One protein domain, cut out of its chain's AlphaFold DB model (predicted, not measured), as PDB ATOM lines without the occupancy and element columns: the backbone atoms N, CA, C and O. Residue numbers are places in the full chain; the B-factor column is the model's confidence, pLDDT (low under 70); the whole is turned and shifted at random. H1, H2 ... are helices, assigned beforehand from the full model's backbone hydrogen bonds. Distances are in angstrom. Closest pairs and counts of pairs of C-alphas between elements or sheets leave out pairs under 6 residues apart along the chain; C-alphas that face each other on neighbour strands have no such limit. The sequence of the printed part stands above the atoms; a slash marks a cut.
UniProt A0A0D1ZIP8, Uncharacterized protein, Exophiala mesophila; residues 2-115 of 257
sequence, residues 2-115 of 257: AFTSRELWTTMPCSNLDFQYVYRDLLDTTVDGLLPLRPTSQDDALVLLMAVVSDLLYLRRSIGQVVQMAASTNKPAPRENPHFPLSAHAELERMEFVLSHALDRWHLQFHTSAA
ATOM      1  N   ALA A   2      21.797  91.530  37.823       46.97
ATOM      2  CA  ALA A   2      21.572  92.640  36.904       46.97
ATOM      3  C   ALA A   2      22.468  92.399  35.688       46.97
ATOM      4  O   ALA A   2      23.669  92.219  35.859       46.97
ATOM      5  N   PHE A   3      21.853  92.319  34.511       52.84
ATOM      6  CA  PHE A   3      22.522  92.072  33.238       52.84
ATOM      7  C   PHE A   3      23.006  93.407  32.666       52.84
ATOM      8  O   PHE A   3      22.268  94.394  32.711       52.84
ATOM      9  N   THR A   4      24.231  93.448  32.143       71.06
ATOM     10  CA  THR A   4      24.711  94.602  31.363       71.06
ATOM     11  C   THR A   4      24.308  94.426  29.905       71.06
ATOM     12  O   THR A   4      24.176  93.295  29.432       71.06
ATOM     13  N   SER A   5      24.153  95.513  29.147       77.75
ATOM     14  CA  SER A   5      23.748  95.406  27.735       77.75
ATOM     15  C   SER A   5      24.779  94.646  26.887       77.75
ATOM     16  O   SER A   5      24.457  94.123  25.827       77.75
ATOM     17  N   ARG A   6      26.015  94.503  27.381       72.06
ATOM     18  CA  ARG A   6      27.086  93.704  26.761       72.06
ATOM     19  C   ARG A   6      26.823  92.198  26.768       72.06
ATOM     20  O   ARG A   6      27.455  91.476  26.007       72.06
ATOM     21  N   GLU A   7      25.906  91.728  27.605       75.88
ATOM     22  CA  GLU A   7      25.532  90.315  27.707       75.88
ATOM     23  C   GLU A   7      24.352  89.956  26.792       75.88
ATOM     24  O   GLU A   7      23.919  88.807  26.777       75.88
ATOM     25  N   LEU A   8      23.823  90.910  26.017       78.44
ATOM     26  CA  LEU A   8      22.761  90.658  25.045       78.44
ATOM     27  C   LEU A   8      23.338  89.997  23.790       78.44
ATOM     28  O   LEU A   8      24.160  90.583  23.087       78.44
ATOM     29  N   TRP A   9      22.892  88.778  23.493       82.81
ATOM     30  CA  TRP A   9      23.212  88.058  22.257       82.81
ATOM     31  C   TRP A   9      21.998  88.129  21.333       82.81
ATOM     32  O   TRP A   9      21.084  87.314  21.426       82.81
ATOM     33  N   THR A  10      21.959  89.154  20.486       87.00
ATOM     34  CA  THR A  10      20.888  89.376  19.506       87.00
ATOM     35  C   THR A  10      21.447  90.061  18.264       87.00
ATOM     36  O   THR A  10      22.517  90.673  18.308       87.00
ATOM     37  N   THR A  11      20.715  89.987  17.157       88.00
ATOM     38  CA  THR A  11      20.950  90.829  15.982       88.00
ATOM     39  C   THR A  11      20.257  92.177  16.150       88.00
ATOM     40  O   THR A  11      19.305  92.311  16.928       88.00
ATOM     41  N   MET A  12      20.739  93.182  15.427       88.75
ATOM     42  CA  MET A  12      20.062  94.472  15.308       88.75
ATOM     43  C   MET A  12      18.671  94.294  14.657       88.75
ATOM     44  O   MET A  12      18.519  93.435  13.788       88.75
ATOM     45  N   PRO A  13      17.651  95.090  15.032       84.94
ATOM     46  CA  PRO A  13      16.296  94.964  14.486       84.94
ATOM     47  C   PRO A  13      16.206  95.015  12.958       84.94
ATOM     48  O   PRO A  13      15.450  94.253  12.359       84.94
ATOM     49  N   CYS A  14      16.968  95.908  12.320       84.31
ATOM     50  CA  CYS A  14      16.866  96.137  10.876       84.31
ATOM     51  C   CYS A  14      18.104  95.705  10.084       84.31
ATOM     52  O   CYS A  14      18.148  95.892   8.868       84.31
ATOM     53  N   SER A  15      19.114  95.124  10.736       76.94
ATOM     54  CA  SER A  15      20.305  94.622  10.051       76.94
ATOM     55  C   SER A  15      20.730  93.261  10.588       76.94
ATOM     56  O   SER A  15      20.554  92.955  11.760       76.94
ATOM     57  N   ASN A  16      21.369  92.456   9.740       82.62
ATOM     58  CA  ASN A  16      21.953  91.169  10.143       82.62
ATOM     59  C   ASN A  16      23.247  91.337  10.965       82.62
ATOM     60  O   ASN A  16      24.023  90.394  11.086       82.62
ATOM     61  N   LEU A  17      23.529  92.548  11.459       85.69
ATOM     62  CA  LEU A  17      24.693  92.821  12.289       85.69
ATOM     63  C   LEU A  17      24.418  92.376  13.723       85.69
ATOM     64  O   LEU A  17      23.324  92.582  14.255       85.69
ATOM     65  N   ASP A  18      25.444  91.828  14.364       89.81
ATOM     66  CA  ASP A  18      25.388  91.494  15.779       89.81
ATOM     67  C   ASP A  18      25.293  92.773  16.611       89.81
ATOM     68  O   ASP A  18      26.127  93.679  16.488       89.81
ATOM     69  N   PHE A  19      24.314  92.826  17.513       90.12
ATOM     70  CA  PHE A  19      24.119  93.963  18.411       90.12
ATOM     71  C   PHE A  19      25.400  94.287  19.192       90.12
ATOM     72  O   PHE A  19      25.786  95.447  19.299       90.12
ATOM     73  N   GLN A  20      26.112  93.265  19.680       89.56
ATOM     74  CA  GLN A  20      27.350  93.444  20.446       89.56
ATOM     75  C   GLN A  20      28.447  94.138  19.642       89.56
ATOM     76  O   GLN A  20      29.204  94.932  20.197       89.56
ATOM     77  N   TYR A  21      28.540  93.843  18.345       88.56
ATOM     78  CA  TYR A  21      29.525  94.468  17.476       88.56
ATOM     79  C   TYR A  21      29.223  95.960  17.320       88.56
ATOM     80  O   TYR A  21      30.096  96.789  17.576       88.56
ATOM     81  N   VAL A  22      27.972  96.293  16.988       89.69
ATOM     82  CA  VAL A  22      27.515  97.678  16.799       89.69
ATOM     83  C   VAL A  22      27.604  98.472  18.102       89.69
ATOM     84  O   VAL A  22      28.084  99.602  18.109       89.69
ATOM     85  N   TYR A  23      27.186  97.882  19.221       91.31
ATOM     86  CA  TYR A  23      27.216  98.545  20.519       91.31
ATOM     87  C   TYR A  23      28.645  98.746  21.034       91.31
ATOM     88  O   TYR A  23      28.962  99.803  21.571       91.31
ATOM     89  N   ARG A  24      29.546  97.775  20.832       90.12
ATOM     90  CA  ARG A  24      30.966  97.941  21.174       90.12
ATOM     91  C   ARG A  24      31.616  99.043  20.347       90.12
ATOM     92  O   ARG A  24      32.374  99.818  20.913       90.12
ATOM     93  N   ASP A  25      31.316  99.107  19.050       89.19
ATOM     94  CA  ASP A  25      31.798 100.189  18.189       89.19
ATOM     95  C   ASP A  25      31.250 101.535  18.670       89.19
ATOM     96  O   ASP A  25      32.027 102.459  18.854       89.19
ATOM     97  N   LEU A  26      29.962 101.637  19.019       90.31
ATOM     98  CA  LEU A  26      29.385 102.860  19.593       90.31
ATOM     99  C   LEU A  26      30.115 103.331  20.867       90.31
ATOM    100  O   LEU A  26      30.302 104.532  21.064       90.31
ATOM    101  N   LEU A  27      30.524 102.391  21.723       91.50
ATOM    102  CA  LEU A  27      31.266 102.657  22.961       91.50
ATOM    103  C   LEU A  27      32.762 102.931  22.735       91.50
ATOM    104  O   LEU A  27      33.452 103.304  23.684       91.50
ATOM    105  N   ASP A  28      33.286 102.723  21.528       88.06
ATOM    106  CA  ASP A  28      34.700 102.941  21.242       88.06
ATOM    107  C   ASP A  28      35.022 104.444  21.277       88.06
ATOM    108  O   ASP A  28      34.399 105.260  20.590       88.06
ATOM    109  N   THR A  29      35.991 104.815  22.113       81.12
ATOM    110  CA  THR A  29      36.484 106.190  22.275       81.12
ATOM    111  C   THR A  29      37.754 106.457  21.468       81.12
ATOM    112  O   THR A  29      38.301 107.549  21.554       81.12
ATOM    113  N   THR A  30      38.282 105.459  20.753       81.38
ATOM    114  CA  THR A  30      39.545 105.571  20.003       81.38
ATOM    115  C   THR A  30      39.347 106.001  18.551       81.38
ATOM    116  O   THR A  30      40.281 106.510  17.932       81.38
ATOM    117  N   VAL A  31      38.141 105.815  18.008       73.25
ATOM    118  CA  VAL A  31      37.808 106.137  16.620       73.25
ATOM    119  C   VAL A  31      36.948 107.398  16.577       73.25
ATOM    120  O   VAL A  31      35.738 107.352  16.802       73.25
ATOM    121  N   ASP A  32      37.572 108.523  16.227       62.91
ATOM    122  CA  ASP A  32      36.870 109.764  15.895       62.91
ATOM    123  C   ASP A  32      36.251 109.635  14.492       62.91
ATOM    124  O   ASP A  32      36.874 109.948  13.475       62.91
ATOM    125  N   GLY A  33      35.026 109.106  14.401       61.31
ATOM    126  CA  GLY A  33      34.358 108.938  13.111       61.31
ATOM    127  C   GLY A  33      32.956 108.326  13.146       61.31
ATOM    128  O   GLY A  33      32.538 107.675  14.109       61.31
ATOM    129  N   LEU A  34      32.222 108.539  12.045       57.78
ATOM    130  CA  LEU A  34      30.943 107.877  11.758       57.78
ATOM    131  C   LEU A  34      31.158 106.359  11.642       57.78
ATOM    132  O   LEU A  34      32.116 105.938  10.992       57.78
ATOM    133  N   LEU A  35      30.257 105.554  12.228       59.78
ATOM    134  CA  LEU A  35      30.335 104.086  12.177       59.78
ATOM    135  C   LEU A  35      30.468 103.604  10.711       59.78
ATOM    136  O   LEU A  35      29.676 104.030   9.858       59.78
ATOM    137  N   PRO A  36      31.432 102.717  10.394       56.75
ATOM    138  CA  PRO A  36      31.687 102.255   9.028       56.75
ATOM    139  C   PRO A  36      30.586 101.339   8.463       56.75
ATOM    140  O   PRO A  36      30.502 101.167   7.249       56.75
ATOM    141  N   LEU A  37      29.692 100.805   9.303       53.75
ATOM    142  CA  LEU A  37      28.489 100.078   8.888       53.75
ATOM    143  C   LEU A  37      27.284 100.697   9.590       53.75
ATOM    144  O   LEU A  37      27.061 100.447  10.767       53.75
ATOM    145  N   ARG A  38      26.552 101.567   8.888       65.00
ATOM    146  CA  ARG A  38      25.508 102.416   9.478       65.00
ATOM    147  C   ARG A  38      24.203 101.635   9.693       65.00
ATOM    148  O   ARG A  38      23.479 101.436   8.716       65.00
ATOM    149  N   PRO A  39      23.813 101.278  10.931       62.00
ATOM    150  CA  PRO A  39      22.395 101.194  11.250       62.00
ATOM    151  C   PRO A  39      21.755 102.536  10.873       62.00
ATOM    152  O   PRO A  39      22.247 103.601  11.255       62.00
ATOM    153  N   THR A  40      20.727 102.487  10.034       70.88
ATOM    154  CA  THR A  40      20.019 103.673   9.515       70.88
ATOM    155  C   THR A  40      18.564 103.714   9.956       70.88
ATOM    156  O   THR A  40      17.896 104.726   9.746       70.88
ATOM    157  N   SER A  41      18.072 102.638  10.572       89.12
ATOM    158  CA  SER A  41      16.685 102.556  10.999       89.12
ATOM    159  C   SER A  41      16.459 103.275  12.330       89.12
ATOM    160  O   SER A  41      17.365 103.427  13.154       89.12
ATOM    161  N   GLN A  42      15.218 103.704  12.540       89.62
ATOM    162  CA  GLN A  42      14.781 104.296  13.801       89.62
ATOM    163  C   GLN A  42      14.773 103.266  14.941       89.62
ATOM    164  O   GLN A  42      15.116 103.609  16.071       89.62
ATOM    165  N   ASP A  43      14.471 102.003  14.638       90.31
ATOM    166  CA  ASP A  43      14.465 100.916  15.621       90.31
ATOM    167  C   ASP A  43      15.874 100.625  16.145       90.31
ATOM    168  O   ASP A  43      16.073 100.512  17.355       90.31
ATOM    169  N   ASP A  44      16.874 100.589  15.257       90.94
ATOM    170  CA  ASP A  44      18.277 100.453  15.655       90.94
ATOM    171  C   ASP A  44      18.701 101.624  16.557       90.94
ATOM    172  O   ASP A  44      19.363 101.427  17.579       90.94
ATOM    173  N   ALA A  45      18.287 102.847  16.203       91.94
ATOM    174  CA  ALA A  45      18.584 104.048  16.973       91.94
ATOM    175  C   ALA A  45      18.004 103.957  18.395       91.94
ATOM    176  O   ALA A  45      18.711 104.226  19.371       91.94
ATOM    177  N   LEU A  46      16.744 103.531  18.523       93.69
ATOM    178  CA  LEU A  46      16.081 103.355  19.811       93.69
ATOM    179  C   LEU A  46      16.735 102.246  20.645       93.69
ATOM    180  O   LEU A  46      16.994 102.455  21.830       93.69
ATOM    181  N   VAL A  47      17.039 101.089  20.048       93.00
ATOM    182  CA  VAL A  47      17.672  99.959  20.751       93.00
ATOM    183  C   VAL A  47      19.034 100.348  21.324       93.00
ATOM    184  O   VAL A  47      19.334 100.015  22.472       93.00
ATOM    185  N   LEU A  48      19.836 101.112  20.578       93.75
ATOM    186  CA  LEU A  48      21.121 101.605  21.073       93.75
ATOM    187  C   LEU A  48      20.953 102.576  22.253       93.75
ATOM    188  O   LEU A  48      21.670 102.442  23.242       93.75
ATOM    189  N   LEU A  49      19.982 103.500  22.217       95.31
ATOM    190  CA  LEU A  49      19.695 104.367  23.373       95.31
ATOM    191  C   LEU A  49      19.214 103.575  24.591       95.31
ATOM    192  O   LEU A  49      19.633 103.860  25.713       95.31
ATOM    193  N   MET A  50      18.358 102.572  24.376       94.81
ATOM    194  CA  MET A  50      17.877 101.687  25.439       94.81
ATOM    195  C   MET A  50      19.039 100.948  26.113       94.81
ATOM    196  O   MET A  50      19.061 100.825  27.339       94.81
ATOM    197  N   ALA A  51      20.032 100.508  25.340       94.25
ATOM    198  CA  ALA A  51      21.243  99.895  25.873       94.25
ATOM    199  C   ALA A  51      22.082 100.894  26.686       94.25
ATOM    200  O   ALA A  51      22.434 100.618  27.834       94.25
ATOM    201  N   VAL A  52      22.317 102.097  26.144       94.88
ATOM    202  CA  VAL A  52      23.078 103.149  26.839       94.88
ATOM    203  C   VAL A  52      22.418 103.539  28.162       94.88
ATOM    204  O   VAL A  52      23.099 103.629  29.184       94.88
ATOM    205  N   VAL A  53      21.098 103.755  28.191       94.50
ATOM    206  CA  VAL A  53      20.411 104.121  29.440       94.50
ATOM    207  C   VAL A  53      20.395 102.968  30.440       94.50
ATOM    208  O   VAL A  53      20.507 103.208  31.640       94.50
ATOM    209  N   SER A  54      20.300 101.721  29.971       93.62
ATOM    210  CA  SER A  54      20.368 100.542  30.840       93.62
ATOM    211  C   SER A  54      21.739 100.435  31.505       93.62
ATOM    212  O   SER A  54      21.816 100.217  32.714       93.62
ATOM    213  N   ASP A  55      22.812 100.685  30.754       93.69
ATOM    214  CA  ASP A  55      24.171 100.706  31.290       93.69
ATOM    215  C   ASP A  55      24.391 101.903  32.233       93.69
ATOM    216  O   ASP A  55      24.996 101.731  33.288       93.69
ATOM    217  N   LEU A  56      23.828 103.087  31.943       92.19
ATOM    218  CA  LEU A  56      23.833 104.236  32.869       92.19
ATOM    219  C   LEU A  56      23.102 103.918  34.187       92.19
ATOM    220  O   LEU A  56      23.583 104.247  35.275       92.19
ATOM    221  N   LEU A  57      21.936 103.271  34.106       91.50
ATOM    222  CA  LEU A  57      21.160 102.827  35.267       91.50
ATOM    223  C   LEU A  57      21.949 101.812  36.099       91.50
ATOM    224  O   LEU A  57      22.003 101.924  37.327       91.50
ATOM    225  N   TYR A  58      22.573 100.840  35.434       90.06
ATOM    226  CA  TYR A  58      23.414  99.837  36.074       90.06
ATOM    227  C   TYR A  58      24.631 100.471  36.750       90.06
ATOM    228  O   TYR A  58      24.885 100.198  37.924       90.06
ATOM    229  N   LEU A  59      25.351 101.345  36.045       90.38
ATOM    230  CA  LEU A  59      26.555 102.015  36.529       90.38
ATOM    231  C   LEU A  59      26.278 102.788  37.822       90.38
ATOM    232  O   LEU A  59      26.993 102.629  38.813       90.38
ATOM    233  N   ARG A  60      25.185 103.559  37.855       87.88
ATOM    234  CA  ARG A  60      24.797 104.319  39.051       87.88
ATOM    235  C   ARG A  60      24.361 103.443  40.214       87.88
ATOM    236  O   ARG A  60      24.703 103.732  41.357       87.88
ATOM    237  N   ARG A  61      23.619 102.366  39.944       86.69
ATOM    238  CA  ARG A  61      23.164 101.444  40.996       86.69
ATOM    239  C   ARG A  61      24.292 100.591  41.565       86.69
ATOM    240  O   ARG A  61      24.241 100.261  42.738       86.69
ATOM    241  N   SER A  62      25.278 100.224  40.754       87.75
ATOM    242  CA  SER A  62      26.387  99.368  41.176       87.75
ATOM    243  C   SER A  62      27.552 100.194  41.723       87.75
ATOM    244  O   SER A  62      27.776 100.233  42.930       87.75
ATOM    245  N   ILE A  63      28.273 100.894  40.849       84.81
ATOM    246  CA  ILE A  63      29.490 101.633  41.199       84.81
ATOM    247  C   ILE A  63      29.137 102.940  41.915       84.81
ATOM    248  O   ILE A  63      29.778 103.282  42.909       84.81
ATOM    249  N   GLY A  64      28.080 103.634  41.479       83.25
ATOM    250  CA  GLY A  64      27.644 104.889  42.104       83.25
ATOM    251  C   GLY A  64      27.336 104.744  43.600       83.25
ATOM    252  O   GLY A  64      27.775 105.568  44.400       83.25
ATOM    253  N   GLN A  65      26.680 103.652  44.007       82.38
ATOM    254  CA  GLN A  65      26.424 103.364  45.425       82.38
ATOM    255  C   GLN A  65      27.718 103.133  46.215       82.38
ATOM    256  O   GLN A  65      27.874 103.672  47.310       82.38
ATOM    257  N   VAL A  66      28.675 102.388  45.651       84.44
ATOM    258  CA  VAL A  66      29.982 102.147  46.286       84.44
ATOM    259  C   VAL A  66      30.743 103.460  46.482       84.44
ATOM    260  O   VAL A  66      31.298 103.694  47.557       84.44
ATOM    261  N   VAL A  67      30.729 104.344  45.479       83.75
ATOM    262  CA  VAL A  67      31.357 105.672  45.555       83.75
ATOM    263  C   VAL A  67      30.699 106.537  46.631       83.75
ATOM    264  O   VAL A  67      31.407 107.138  47.436       83.75
ATOM    265  N   GLN A  68      29.364 106.563  46.708       79.62
ATOM    266  CA  GLN A  68      28.637 107.314  47.740       79.62
ATOM    267  C   GLN A  68      28.938 106.800  49.155       79.62
ATOM    268  O   GLN A  68      29.201 107.591  50.064       79.62
ATOM    269  N   MET A  69      28.965 105.477  49.342       78.56
ATOM    270  CA  MET A  69      29.342 104.870  50.620       78.56
ATOM    271  C   MET A  69      30.779 105.231  51.004       78.56
ATOM    272  O   MET A  69      31.026 105.617  52.145       78.56
ATOM    273  N   ALA A  70      31.719 105.181  50.057       77.50
ATOM    274  CA  ALA A  70      33.105 105.571  50.298       77.50
ATOM    275  C   ALA A  70      33.233 107.062  50.663       77.50
ATOM    276  O   ALA A  70      33.933 107.393  51.620       77.50
ATOM    277  N   ALA A  71      32.512 107.953  49.976       72.94
ATOM    278  CA  ALA A  71      32.516 109.391  50.251       72.94
ATOM    279  C   ALA A  71      31.986 109.726  51.657       72.94
ATOM    280  O   ALA A  71      32.531 110.600  52.331       72.94
ATOM    281  N   SER A  72      30.992 108.977  52.150       68.06
ATOM    282  CA  SER A  72      30.437 109.157  53.502       68.06
ATOM    283  C   SER A  72      31.439 108.885  54.635       68.06
ATOM    284  O   SER A  72      31.232 109.320  55.766       68.06
ATOM    285  N   THR A  73      32.560 108.209  54.346       67.56
ATOM    286  CA  THR A  73      33.583 107.889  55.355       67.56
ATOM    287  C   THR A  73      34.537 109.048  55.680       67.56
ATOM    288  O   THR A  73      35.406 108.877  56.535       67.56
ATOM    289  N   ASN A  74      34.376 110.230  55.057       56.88
ATOM    290  CA  ASN A  74      35.097 111.489  55.343       56.88
ATOM    291  C   ASN A  74      36.637 111.405  55.380       56.88
ATOM    292  O   ASN A  74      37.303 112.341  55.828       56.88
ATOM    293  N   LYS A  75      37.242 110.316  54.894       60.50
ATOM    294  CA  LYS A  75      38.693 110.221  54.747       60.50
ATOM    295  C   LYS A  75      39.060 110.725  53.355       60.50
ATOM    296  O   LYS A  75      38.731 110.042  52.384       60.50
ATOM    297  N   PRO A  76      39.722 111.890  53.222       58.12
ATOM    298  CA  PRO A  76      40.230 112.310  51.928       58.12
ATOM    299  C   PRO A  76      41.159 111.213  51.410       58.12
ATOM    300  O   PRO A  76      42.086 110.793  52.109       58.12
ATOM    301  N   ALA A  77      40.872 110.712  50.207       60.56
ATOM    302  CA  ALA A  77      41.756 109.770  49.544       60.56
ATOM    303  C   ALA A  77      43.163 110.398  49.486       60.56
ATOM    304  O   ALA A  77      43.276 111.587  49.165       60.56
ATOM    305  N   PRO A  78      44.231 109.653  49.823       60.31
ATOM    306  CA  PRO A  78      45.582 110.181  49.727       60.31
ATOM    307  C   PRO A  78      45.810 110.683  48.297       60.31
ATOM    308  O   PRO A  78      45.669 109.913  47.348       60.31
ATOM    309  N   ARG A  79      46.149 111.971  48.144       58.81
ATOM    310  CA  ARG A  79      46.374 112.626  46.837       58.81
ATOM    311  C   ARG A  79      47.496 111.978  46.014       58.81
ATOM    312  O   ARG A  79      47.591 112.225  44.820       58.81
ATOM    313  N   GLU A  80      48.303 111.133  46.646       64.31
ATOM    314  CA  GLU A  80      49.447 110.428  46.069       64.31
ATOM    315  C   GLU A  80      49.241 108.904  46.068       64.31
ATOM    316  O   GLU A  80      50.193 108.141  46.207       64.31
ATOM    317  N   ASN A  81      47.998 108.418  45.973       61.00
ATOM    318  CA  ASN A  81      47.769 106.979  45.854       61.00
ATOM    319  C   ASN A  81      48.014 106.516  44.401       61.00
ATOM    320  O   ASN A  81      47.204 106.840  43.528       61.00
ATOM    321  N   PRO A  82      49.056 105.707  44.119       68.00
ATOM    322  CA  PRO A  82      49.322 105.192  42.773       68.00
ATOM    323  C   PRO A  82      48.209 104.270  42.247       68.00
ATOM    324  O   PRO A  82      48.140 104.006  41.051       68.00
ATOM    325  N   HIS A  83      47.307 103.804  43.117       71.38
ATOM    326  CA  HIS A  83      46.148 102.988  42.757       71.38
ATOM    327  C   HIS A  83      44.867 103.803  42.539       71.38
ATOM    328  O   HIS A  83      43.811 103.212  42.330       71.38
ATOM    329  N   PHE A  84      44.925 105.142  42.555       66.56
ATOM    330  CA  PHE A  84      43.772 105.996  42.243       66.56
ATOM    331  C   PHE A  84      43.061 105.637  40.917       66.56
ATOM    332  O   PHE A  84      41.827 105.599  40.926       66.56
ATOM    333  N   PRO A  85      43.764 105.259  39.822       67.31
ATOM    334  CA  PRO A  85      43.124 104.797  38.583       67.31
ATOM    335  C   PRO A  85      42.294 103.512  38.735       67.31
ATOM    336  O   PRO A  85      41.483 103.205  37.871       67.31
ATOM    337  N   LEU A  86      42.499 102.754  39.817       75.75
ATOM    338  CA  LEU A  86      41.765 101.528  40.144       75.75
ATOM    339  C   LEU A  86      40.659 101.773  41.185       75.75
ATOM    340  O   LEU A  86      40.069 100.825  41.702       75.75
ATOM    341  N   SER A  87      40.398 103.033  41.546       83.56
ATOM    342  CA  SER A  87      39.336 103.378  42.489       83.56
ATOM    343  C   SER A  87      37.956 103.294  41.832       83.56
ATOM    344  O   SER A  87      37.800 103.539  40.638       83.56
ATOM    345  N   ALA A  88      36.925 103.021  42.639       85.00
ATOM    346  CA  ALA A  88      35.536 103.031  42.170       85.00
ATOM    347  C   ALA A  88      35.125 104.394  41.581       85.00
ATOM    348  O   ALA A  88      34.293 104.444  40.683       85.00
ATOM    349  N   HIS A  89      35.718 105.489  42.064       85.62
ATOM    350  CA  HIS A  89      35.452 106.832  41.555       85.62
ATOM    351  C   HIS A  89      36.047 107.036  40.159       85.62
ATOM    352  O   HIS A  89      35.321 107.414  39.248       85.62
ATOM    353  N   ALA A  90      37.325 106.692  39.969       86.06
ATOM    354  CA  ALA A  90      37.966 106.767  38.657       86.06
ATOM    355  C   ALA A  90      37.276 105.852  37.630       86.06
ATOM    356  O   ALA A  90      37.106 106.232  36.476       86.06
ATOM    357  N   GLU A  91      36.834 104.661  38.048       88.94
ATOM    358  CA  GLU A  91      36.077 103.757  37.177       88.94
ATOM    359  C   GLU A  91      34.693 104.319  36.820       88.94
ATOM    360  O   GLU A  91      34.275 104.215  35.666       88.94
ATOM    361  N   LEU A  92      33.999 104.952  37.774       89.62
ATOM    362  CA  LEU A  92      32.733 105.639  37.519       89.62
ATOM    363  C   LEU A  92      32.918 106.756  36.487       89.62
ATOM    364  O   LEU A  92      32.245 106.737  35.461       89.62
ATOM    365  N   GLU A  93      33.875 107.660  36.713       89.62
ATOM    366  CA  GLU A  93      34.184 108.760  35.790       89.62
ATOM    367  C   GLU A  93      34.551 108.238  34.393       89.62
ATOM    368  O   GLU A  93      34.055 108.734  33.380       89.62
ATOM    369  N   ARG A  94      35.376 107.185  34.322       91.00
ATOM    370  CA  ARG A  94      35.765 106.545  33.059       91.00
ATOM    371  C   ARG A  94      34.557 105.978  32.317       91.00
ATOM    372  O   ARG A  94      34.448 106.147  31.103       91.00
ATOM    373  N   MET A  95      33.652 105.295  33.015       92.12
ATOM    374  CA  MET A  95      32.454 104.717  32.402       92.12
ATOM    375  C   MET A  95      31.435 105.784  31.992       92.12
ATOM    376  O   MET A  95      30.856 105.684  30.912       92.12
ATOM    377  N   GLU A  96      31.263 106.842  32.781       92.69
ATOM    378  CA  GLU A  96      30.425 107.987  32.414       92.69
ATOM    379  C   GLU A  96      30.968 108.738  31.197       92.69
ATOM    380  O   GLU A  96      30.187 109.167  30.341       92.69
ATOM    381  N   PHE A  97      32.293 108.861  31.080       93.44
ATOM    382  CA  PHE A  97      32.944 109.415  29.897       93.44
ATOM    383  C   PHE A  97      32.638 108.579  28.648       93.44
ATOM    384  O   PHE A  97      32.161 109.124  27.652       93.44
ATOM    385  N   VAL A  98      32.827 107.256  28.719       94.06
ATOM    386  CA  VAL A  98      32.534 106.333  27.608       94.06
ATOM    387  C   VAL A  98      31.063 106.416  27.185       94.06
ATOM    388  O   VAL A  98      30.768 106.530  25.997       94.06
ATOM    389  N   LEU A  99      30.129 106.411  28.139       94.62
ATOM    390  CA  LEU A  99      28.693 106.492  27.843       94.62
ATOM    391  C   LEU A  99      28.289 107.872  27.303       94.62
ATOM    392  O   LEU A  99      27.432 107.960  26.426       94.62
ATOM    393  N   SER A 100      28.920 108.952  27.771       94.88
ATOM    394  CA  SER A 100      28.728 110.282  27.185       94.88
ATOM    395  C   SER A 100      29.180 110.312  25.731       94.88
ATOM    396  O   SER A 100      28.430 110.769  24.874       94.88
ATOM    397  N   HIS A 101      30.372 109.784  25.454       93.75
ATOM    398  CA  HIS A 101      30.918 109.710  24.104       93.75
ATOM    399  C   HIS A 101      30.030 108.875  23.172       93.75
ATOM    400  O   HIS A 101      29.756 109.270  22.040       93.75
ATOM    401  N   ALA A 102      29.494 107.759  23.668       93.75
ATOM    402  CA  ALA A 102      28.529 106.947  22.935       93.75
ATOM    403  C   ALA A 102      27.257 107.731  22.572       93.75
ATOM    404  O   ALA A 102      26.770 107.619  21.449       93.75
ATOM    405  N   LEU A 103      26.741 108.574  23.475       95.56
ATOM    406  CA  LEU A 103      25.621 109.474  23.170       95.56
ATOM    407  C   LEU A 103      25.998 110.523  22.111       95.56
ATOM    408  O   LEU A 103      25.181 110.825  21.242       95.56
ATOM    409  N   ASP A 104      27.216 111.066  22.152       94.31
ATOM    410  CA  ASP A 104      27.717 111.997  21.132       94.31
ATOM    411  C   ASP A 104      27.765 111.334  19.749       94.31
ATOM    412  O   ASP A 104      27.213 111.868  18.782       94.31
ATOM    413  N   ARG A 105      28.326 110.123  19.657       91.69
ATOM    414  CA  ARG A 105      28.366 109.344  18.409       91.69
ATOM    415  C   ARG A 105      26.974 108.962  17.920       91.69
ATOM    416  O   ARG A 105      26.688 109.115  16.732       91.69
ATOM    417  N   TRP A 106      26.098 108.533  18.827       94.12
ATOM    418  CA  TRP A 106      24.704 108.245  18.504       94.12
ATOM    419  C   TRP A 106      24.032 109.471  17.874       94.12
ATOM    420  O   TRP A 106      23.421 109.372  16.811       94.12
ATOM    421  N   HIS A 107      24.210 110.652  18.471       94.31
ATOM    422  CA  HIS A 107      23.635 111.887  17.951       94.31
ATOM    423  C   HIS A 107      24.178 112.228  16.562       94.31
ATOM    424  O   HIS A 107      23.399 112.489  15.646       94.31
ATOM    425  N   LEU A 108      25.498 112.174  16.364       91.50
ATOM    426  CA  LEU A 108      26.117 112.424  15.056       91.50
ATOM    427  C   LEU A 108      25.524 111.542  13.952       91.50
ATOM    428  O   LEU A 108      25.338 112.012  12.831       91.50
ATOM    429  N   GLN A 109      25.183 110.298  14.277       89.94
ATOM    430  CA  GLN A 109      24.640 109.345  13.319       89.94
ATOM    431  C   GLN A 109      23.135 109.488  13.072       89.94
ATOM    432  O   GLN A 109      22.709 109.395  11.922       89.94
ATOM    433  N   PHE A 110      22.334 109.695  14.120       92.00
ATOM    434  CA  PHE A 110      20.877 109.548  14.043       92.00
ATOM    435  C   PHE A 110      20.091 110.860  14.132       92.00
ATOM    436  O   PHE A 110      18.913 110.857  13.791       92.00
ATOM    437  N   HIS A 111      20.690 111.990  14.528       92.12
ATOM    438  CA  HIS A 111      19.923 113.220  14.811       92.12
ATOM    439  C   HIS A 111      19.081 113.747  13.637       92.12
ATOM    440  O   HIS A 111      18.088 114.432  13.862       92.12
ATOM    441  N   THR A 112      19.468 113.455  12.391       91.12
ATOM    442  CA  THR A 112      18.724 113.892  11.195       91.12
ATOM    443  C   THR A 112      17.582 112.956  10.801       91.12
ATOM    444  O   THR A 112      16.672 113.392  10.101       91.12
ATOM    445  N   SER A 113      17.621 111.685  11.214       90.69
ATOM    446  CA  SER A 113      16.671 110.645  10.790       90.69
ATOM    447  C   SER A 113      15.803 110.093  11.925       90.69
ATOM    448  O   SER A 113      14.771 109.468  11.664       90.69
ATOM    449  N   ALA A 114      16.208 110.303  13.178       91.81
ATOM    450  CA  ALA A 114      15.477 109.859  14.351       91.81
ATOM    451  C   ALA A 114      14.125 110.576  14.464       91.81
ATOM    452  O   ALA A 114      14.022 111.788  14.265       91.81
ATOM    453  N   ALA A 115      13.089 109.818  14.826       92.56
ATOM    454  CA  ALA A 115      11.785 110.386  15.138       92.56
ATOM    455  C   ALA A 115      11.883 111.345  16.348       92.56
ATOM    456  O   ALA A 115      12.731 111.131  17.226       92.56
TER     457      ALA A 115
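AT A GLANCE: This is residues 2 to 115 of the 257 residues of an uncharacterized protein of Exophiala mesophila (UniProt A0A0D1ZIP8). The domain is a long helical hairpin, H2 and H3 side by side and running opposite ways, with the short helix H1 lying crosswise over one side of it, towards the end where H2 begins and H3 ends. At the other end of the hairpin the chain turns back through residues 72 to 87, of which residues 78 to 84 stick out. The printed part has 114 residues with three named helices, in the order H1, H2, H3 along the chain, and no named strand, and its class is all helix. The whole is loose, with a radius of gyration of the C-alphas of 16.7 A, and elongated, its C-alphas spanning 51 by 29 by 24 A along their three main axes.

IN THESE COORDINATES: The printed part begins at Ala 2, with its C-alpha at (21.572, 92.640, 36.904), and residues 2 to 18 hold no named element. H1 comes next, residues 19 to 26, from C-alpha 19 at (24.119, 93.963, 18.411) to C-alpha 26, a length of 10.4 A. Residues 27 to 41 again hold no named element. H2, residues 42 to 71, is the longest helix by residues, with 30 of them; it measures 40.9 A from C-alpha 42 at (14.781, 104.296, 13.801) to C-alpha 71 at (32.516, 109.391, 50.251). It has a kink of 32 degrees near residue 65. After residues 72 to 87, which hold no named element, H3 covers residues 88 to 110, 23 residues, and measures 32.4 A from first to last C-alpha, ending with C-alpha 110 at (20.877, 109.548, 14.043). Five more residues, 111 to 115, follow it.

HOW THE PARTS SIT: H1 is close to H2 but not clearly touching it, with 1 pair of C-alphas within 8 A. Their closest C-alphas are those of Tyr 23 and Leu 48, 6.8 A apart. The lines of H1 and H2 stand at 71 degrees, only just about perpendicular. H1 and H3 only just touch, with 3 pairs of C-alphas within 8 A, and H3 touches H1 with residues 102 to 106 alone. Their closest C-alphas are those of Leu 26 and Ala 102, 5.3 A apart, and their lines stand about perpendicular, at 83 degrees. H2 and H3 form a helical hairpin and touch with 19 pairs of C-alphas within 8 A. They run opposite ways at a shallow tilt of 16 degrees, with their centres 10.2 A apart. Their closest C-alphas are those of Val 67 and His 89, 5.8 A apart. In H1 and H3 every pair of O i and N i+4 is within hydrogen-bond range, and in H2 24 of 26 such pairs are.

THE WHOLE: The two C-alphas farthest apart are those of Asn 16 and Lys 75, at 51.3 A, while the first and last printed C-alphas, of Ala 2 and Ala 115, are 29.7 A apart. The printed part has no cut. Both links between helices are long, 15 residues from H1 to H2 and 16 from H2 to H3. Residues 78 to 84, in the second of these links, stand free. The C-alphas of residues 72 to 87 lie 18 to 30 A from the mean of the C-alphas, and those of residues 27 to 41 lie 6 to 20 A from it. This is a predicted model; the mean pLDDT of the printed part is 82.2, and 23 printed residues are under 70: residues 2 to 3, 32 to 39, 72 to 82 and 84 to 85. The mean pLDDT is 90 for H1, 89 for H2 and 92 for H3.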